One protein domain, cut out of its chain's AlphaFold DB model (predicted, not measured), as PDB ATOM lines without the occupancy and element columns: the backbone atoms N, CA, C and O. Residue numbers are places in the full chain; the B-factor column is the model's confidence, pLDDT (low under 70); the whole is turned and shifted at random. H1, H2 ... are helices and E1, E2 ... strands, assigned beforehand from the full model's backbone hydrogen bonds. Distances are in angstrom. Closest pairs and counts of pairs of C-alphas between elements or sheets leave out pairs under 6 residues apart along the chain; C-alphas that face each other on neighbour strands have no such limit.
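What this domain is: This is residues 2 to 46 of the 344 residues of an uncharacterized protein of Verrucomicrobiales bacterium (UniProt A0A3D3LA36). This is a loose, winding chain with little regular structure: a long opening stretch leads into strand E1, the chain turns at Gly 24 and folds back through the short helix H1, and strand E2 follows near the end. The 45 printed residues hold E1, H1 and E2 in that order, a mixed class with only 14 residues in named elements. The radius of gyration of the C-alphas is 11.9 A, and the elongated outline spans 38 by 23 by 15 A.

How they stand to each other: Look from E1, residues 16 to 19, to H1, residues 29 to 35: their closest C-alphas, of Val 18 and Leu 31, are 6.5 A apart. From H1 to E2, residues 42 to 44, the closest C-alphas are those of Arg 35 and Val 42, at 7.0 A. E1 and E2 are near each other, with 5 pairs of C-alphas within 10 A, yet each pairs with no named strand. In H1 every O i to N i+4 pair is within hydrogen-bond range.

Where its parts are: Find C-alpha 16 at (-30.481, -18.153, -1.480), where E1 begins its 10.2 A. H1 measures 10.0 A. E2 measures 6.6 A and ends at C-alpha 44, (-26.920, -14.285, -12.293).

The domain as a whole: The C-alphas farthest apart, of Pro 10 and Gly 24, are 38.2 A apart. The printed part has no cut, and both links are short. Residues 2 and 23 to 24 are under pLDDT 70.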
ATOM      1  N   ASN A   2     -21.837 -23.025   8.205       67.81
ATOM      2  CA  ASN A   2     -21.729 -24.360   8.825       67.81
ATOM      3  C   ASN A   2     -23.063 -24.864   9.394       67.81
ATOM      4  O   ASN A   2     -23.150 -26.003   9.833       67.81
ATOM      5  N   TRP A   3     -24.088 -24.008   9.394       83.19
ATOM      6  CA  TRP A   3     -25.429 -24.324   9.871       83.19
ATOM      7  C   TRP A   3     -26.312 -24.967   8.790       83.19
ATOM      8  O   TRP A   3     -27.277 -25.638   9.136       83.19
ATOM      9  N   LEU A   4     -26.003 -24.772   7.498       84.75
ATOM     10  CA  LEU A   4     -26.790 -25.337   6.404       84.75
ATOM     11  C   LEU A   4     -26.342 -26.790   6.153       84.75
ATOM     12  O   LEU A   4     -25.177 -26.993   5.792       84.75
ATOM     13  N   PRO A   5     -27.228 -27.796   6.308       84.50
ATOM     14  CA  PRO A   5     -26.887 -29.199   6.071       84.50
ATOM     15  C   PRO A   5     -26.290 -29.414   4.679       84.50
ATOM     16  O   PRO A   5     -26.669 -28.726   3.732       84.50
ATOM     17  N   ARG A   6     -25.346 -30.352   4.527       81.31
ATOM     18  CA  ARG A   6     -24.740 -30.673   3.216       81.31
ATOM     19  C   ARG A   6     -25.721 -31.359   2.270       81.31
ATOM     20  O   ARG A   6     -25.744 -31.029   1.093       81.31
ATOM     21  N   GLU A   7     -26.562 -32.227   2.811       83.56
ATOM     22  CA  GLU A   7     -27.666 -32.872   2.109       83.56
ATOM     23  C   GLU A   7     -28.971 -32.303   2.662       83.56
ATOM     24  O   GLU A   7     -29.146 -32.202   3.880       83.56
ATOM     25  N   LEU A   8     -29.857 -31.855   1.773       85.94
ATOM     26  CA  LEU A   8     -31.163 -31.343   2.173       85.94
ATOM     27  C   LEU A   8     -32.137 -32.518   2.340       85.94
ATOM     28  O   LEU A   8     -32.115 -33.438   1.523       85.94
ATOM     29  N   PRO A   9     -33.006 -32.509   3.368       89.12
ATOM     30  CA  PRO A   9     -34.042 -33.524   3.502       89.12
ATOM     31  C   PRO A   9     -34.956 -33.580   2.265       89.12
ATOM     32  O   PRO A   9     -35.182 -32.546   1.624       89.12
ATOM     33  N   PRO A  10     -35.550 -34.748   1.952       89.06
ATOM     34  CA  PRO A  10     -36.479 -34.878   0.836       89.06
ATOM     35  C   PRO A  10     -37.610 -33.842   0.904       89.06
ATOM     36  O   PRO A  10     -38.241 -33.661   1.945       89.06
ATOM     37  N   GLY A  11     -37.869 -33.161  -0.214       89.25
ATOM     38  CA  GLY A  11     -38.916 -32.138  -0.320       89.25
ATOM     39  C   GLY A  11     -38.513 -30.737   0.153       89.25
ATOM     40  O   GLY A  11     -39.321 -29.815   0.040       89.25
ATOM     41  N   VAL A  12     -37.283 -30.542   0.636       90.12
ATOM     42  CA  VAL A  12     -36.765 -29.221   1.010       90.12
ATOM     43  C   VAL A  12     -35.972 -28.624  -0.149       90.12
ATOM     44  O   VAL A  12     -35.054 -29.247  -0.672       90.12
ATOM     45  N   ARG A  13     -36.307 -27.389  -0.528       88.56
ATOM     46  CA  ARG A  13     -35.533 -26.569  -1.471       88.56
ATOM     47  C   ARG A  13     -35.097 -25.297  -0.765       88.56
ATOM     48  O   ARG A  13     -35.861 -24.747   0.028       88.56
ATOM     49  N   VAL A  14     -33.883 -24.839  -1.042       87.31
ATOM     50  CA  VAL A  14     -33.326 -23.626  -0.440       87.31
ATOM     51  C   VAL A  14     -33.055 -22.642  -1.554       87.31
ATOM     52  O   VAL A  14     -32.234 -22.911  -2.415       87.31
ATOM     53  N   ILE A  15     -33.726 -21.497  -1.502       89.88
ATOM     54  CA  ILE A  15     -33.439 -20.377  -2.387       89.88
ATOM     55  C   ILE A  15     -32.590 -19.392  -1.595       89.88
ATOM     56  O   ILE A  15     -33.021 -18.903  -0.547       89.88
ATOM     57  N   ALA A  16     -31.383 -19.124  -2.080       87.75
ATOM     58  CA  ALA A  16     -30.481 -18.153  -1.480       87.75
ATOM     59  C   ALA A  16     -30.205 -17.004  -2.449       87.75
ATOM     60  O   ALA A  16     -30.084 -17.208  -3.655       87.75
ATOM     61  N   SER A  17     -30.066 -15.809  -1.886       86.94
ATOM     62  CA  SER A  17     -29.665 -14.599  -2.592       86.94
ATOM     63  C   SER A  17     -28.309 -14.165  -2.054       86.94
ATOM     64  O   SER A  17     -28.153 -13.973  -0.846       86.94
ATOM     65  N   VAL A  18     -27.316 -14.053  -2.934       86.06
ATOM     66  CA  VAL A  18     -25.945 -13.673  -2.563       86.06
ATOM     67  C   VAL A  18     -25.486 -12.521  -3.443       86.06
ATOM     68  O   VAL A  18     -25.758 -12.532  -4.640       86.06
ATOM     69  N   ILE A  19     -24.804 -11.539  -2.851       82.00
ATOM     70  CA  ILE A  19     -24.212 -10.418  -3.589       82.00
ATOM     71  C   ILE A  19     -23.174 -10.977  -4.567       82.00
ATOM     72  O   ILE A  19     -22.309 -11.768  -4.171       82.00
ATOM     73  N   ALA A  20     -23.299 -10.605  -5.839       72.88
ATOM     74  CA  ALA A  20     -22.358 -11.004  -6.875       72.88
ATOM     75  C   ALA A  20     -21.002 -10.302  -6.669       72.88
ATOM     76  O   ALA A  20     -20.976  -9.157  -6.214       72.88
ATOM     77  N   PRO A  21     -19.869 -10.963  -6.971       72.25
ATOM     78  CA  PRO A  21     -18.578 -10.291  -6.947       72.25
ATOM     79  C   PRO A  21     -18.537  -9.189  -8.007       72.25
ATOM     80  O   PRO A  21     -18.916  -9.419  -9.157       72.25
ATOM     81  N   VAL A  22     -18.042  -8.016  -7.622       70.69
ATOM     82  CA  VAL A  22     -17.659  -6.976  -8.580       70.69
ATOM     83  C   VAL A  22     -16.412  -7.452  -9.331       70.69
ATOM     84  O   VAL A  22     -15.606  -8.219  -8.797       70.69
ATOM     85  N   GLU A  23     -16.254  -7.041 -10.588       68.50
ATOM     86  CA  GLU A  23     -15.106  -7.426 -11.408       68.50
ATOM     87  C   GLU A  23     -13.779  -7.073 -10.706       68.50
ATOM     88  O   GLU A  23     -13.558  -5.938 -10.291       68.50
ATOM     89  N   GLY A  24     -12.910  -8.073 -10.526       66.62
ATOM     90  CA  GLY A  24     -11.640  -7.934  -9.803       66.62
ATOM     91  C   GLY A  24     -11.711  -8.153  -8.285       66.62
ATOM     92  O   GLY A  24     -10.662  -8.269  -7.646       66.62
ATOM     93  N   GLU A  25     -12.902  -8.280  -7.693       73.81
ATOM     94  CA  GLU A  25     -13.060  -8.601  -6.272       73.81
ATOM     95  C   GLU A  25     -13.135 -10.111  -6.009       73.81
ATOM     96  O   GLU A  25     -13.505 -10.926  -6.857       73.81
ATOM     97  N   LYS A  26     -12.765 -10.508  -4.785       73.19
ATOM     98  CA  LYS A  26     -12.863 -11.909  -4.365       73.19
ATOM     99  C   LYS A  26     -14.327 -12.311  -4.224       73.19
ATOM    100  O   LYS A  26     -15.100 -11.643  -3.543       73.19
ATOM    101  N   GLU A  27     -14.665 -13.465  -4.792       78.81
ATOM    102  CA  GLU A  27     -15.974 -14.088  -4.617       78.81
ATOM    103  C   GLU A  27     -16.323 -14.236  -3.129       78.81
ATOM    104  O   GLU A  27     -15.509 -14.684  -2.312       78.81
ATOM    105  N   HIS A  28     -17.557 -13.880  -2.769       80.44
ATOM    106  CA  HIS A  28     -18.032 -14.041  -1.405       80.44
ATOM    107  C   HIS A  28     -18.042 -15.531  -1.021       80.44
ATOM    108  O   HIS A  28     -18.635 -16.357  -1.712       80.44
ATOM    109  N   GLN A  29     -17.459 -15.887   0.130       82.50
ATOM    110  CA  GLN A  29     -17.291 -17.286   0.561       82.50
ATOM    111  C   GLN A  29     -18.605 -18.091   0.550       82.50
ATOM    112  O   GLN A  29     -18.615 -19.284   0.254       82.50
ATOM    113  N   THR A  30     -19.730 -17.447   0.872       83.81
ATOM    114  CA  THR A  30     -21.067 -18.060   0.789       83.81
ATOM    115  C   THR A  30     -21.388 -18.574  -0.611       83.81
ATOM    116  O   THR A  30     -21.873 -19.695  -0.727       83.81
ATOM    117  N   LEU A  31     -21.098 -17.795  -1.656       85.50
ATOM    118  CA  LEU A  31     -21.341 -18.201  -3.035       85.50
ATOM    119  C   LEU A  31     -20.446 -19.385  -3.417       85.50
ATOM    120  O   LEU A  31     -20.960 -20.397  -3.890       85.50
ATOM    121  N   ALA A  32     -19.152 -19.314  -3.090       84.44
ATOM    122  CA  ALA A  32     -18.208 -20.409  -3.316       84.44
ATOM    123  C   ALA A  32     -18.680 -21.727  -2.668       84.44
ATOM    124  O   ALA A  32     -18.621 -22.796  -3.273       84.44
ATOM    125  N   ILE A  33     -19.189 -21.662  -1.431       85.44
ATOM    126  CA  ILE A  33     -19.720 -22.832  -0.715       85.44
ATOM    127  C   ILE A  33     -20.994 -23.363  -1.378       85.44
ATOM    128  O   ILE A  33     -21.150 -24.577  -1.495       85.44
ATOM    129  N   LEU A  34     -21.916 -22.481  -1.767       86.00
ATOM    130  CA  LEU A  34     -23.201 -22.873  -2.343       86.00
ATOM    131  C   LEU A  34     -23.041 -23.478  -3.741       86.00
ATOM    132  O   LEU A  34     -23.650 -24.507  -4.013       86.00
ATOM    133  N   ARG A  35     -22.176 -22.901  -4.583       85.19
ATOM    134  CA  ARG A  35     -21.901 -23.382  -5.946       85.19
ATOM    135  C   ARG A  35     -21.273 -24.776  -5.974       85.19
ATOM    136  O   ARG A  35     -21.481 -25.520  -6.920       85.19
ATOM    137  N   ASN A  36     -20.527 -25.145  -4.934       84.12
ATOM    138  CA  ASN A  36     -19.875 -26.453  -4.827       84.12
ATOM    139  C   ASN A  36     -20.814 -27.585  -4.360       84.12
ATOM    140  O   ASN A  36     -20.347 -28.681  -4.049       84.12
ATOM    141  N   ARG A  37     -22.124 -27.340  -4.255       85.44
ATOM    142  CA  ARG A  37     -23.114 -28.358  -3.872       85.44
ATOM    143  C   ARG A  37     -23.652 -29.053  -5.124       85.44
ATOM    144  O   ARG A  37     -23.840 -28.404  -6.142       85.44
ATOM    145  N   GLN A  38     -23.915 -30.358  -5.028       77.50
ATOM    146  CA  GLN A  38     -24.236 -31.213  -6.184       77.50
ATOM    147  C   GLN A  38     -25.457 -30.747  -6.993       77.50
ATOM    148  O   GLN A  38     -25.417 -30.819  -8.214       77.50
ATOM    149  N   ASP A  39     -26.484 -30.209  -6.330       80.94
ATOM    150  CA  ASP A  39     -27.741 -29.794  -6.971       80.94
ATOM    151  C   ASP A  39     -27.925 -28.268  -7.038       80.94
ATOM    152  O   ASP A  39     -29.045 -27.790  -7.189       80.94
ATOM    153  N   ALA A  40     -26.854 -27.482  -6.881       85.81
ATOM    154  CA  ALA A  40     -26.963 -26.026  -6.890       85.81
ATOM    155  C   ALA A  40     -27.116 -25.482  -8.314       85.81
ATOM    156  O   ALA A  40     -26.214 -25.615  -9.143       85.81
ATOM    157  N   ARG A  41     -28.220 -24.784  -8.580       87.88
ATOM    158  CA  ARG A  41     -28.389 -23.997  -9.804       87.88
ATOM    159  C   ARG A  41     -28.135 -22.535  -9.501       87.88
ATOM    160  O   ARG A  41     -28.771 -21.965  -8.632       87.88
ATOM    161  N   VAL A  42     -27.235 -21.923 -10.254       87.38
ATOM    162  CA  VAL A  42     -26.814 -20.542 -10.045       87.38
ATOM    163  C   VAL A  42     -27.306 -19.666 -11.193       87.38
ATOM    164  O   VAL A  42     -26.913 -19.888 -12.333       87.38
ATOM    165  N   GLU A  43     -28.125 -18.661 -10.889       88.69
ATOM    166  CA  GLU A  43     -28.602 -17.673 -11.864       88.69
ATOM    167  C   GLU A  43     -28.099 -16.280 -11.510       88.69
ATOM    168  O   GLU A  43     -28.379 -15.767 -10.425       88.69
ATOM    169  N   ALA A  44     -27.373 -15.659 -12.438       86.88
ATOM    170  CA  ALA A  44     -26.920 -14.285 -12.293       86.88
ATOM    171  C   ALA A  44     -28.040 -13.314 -12.679       86.88
ATOM    172  O   ALA A  44     -28.521 -13.325 -13.815       86.88
ATOM    173  N   LEU A  45     -28.437 -12.457 -11.740       88.00
ATOM    174  CA  LEU A  45     -29.350 -11.360 -12.032       88.00
ATOM    175  C   LEU A  45     -28.587 -10.212 -12.688       88.00
ATOM    176  O   LEU A  45     -27.530  -9.802 -12.213       88.00
ATOM    177  N   LYS A  46     -29.134  -9.720 -13.798       88.94
ATOM    178  CA  LYS A  46     -28.593  -8.588 -14.550       88.94
ATOM    179  C   LYS A  46     -29.160  -7.272 -14.001       88.94
ATOM    180  O   LYS A  46     -30.228  -7.299 -13.381       88.94
TER     181      LYS A  46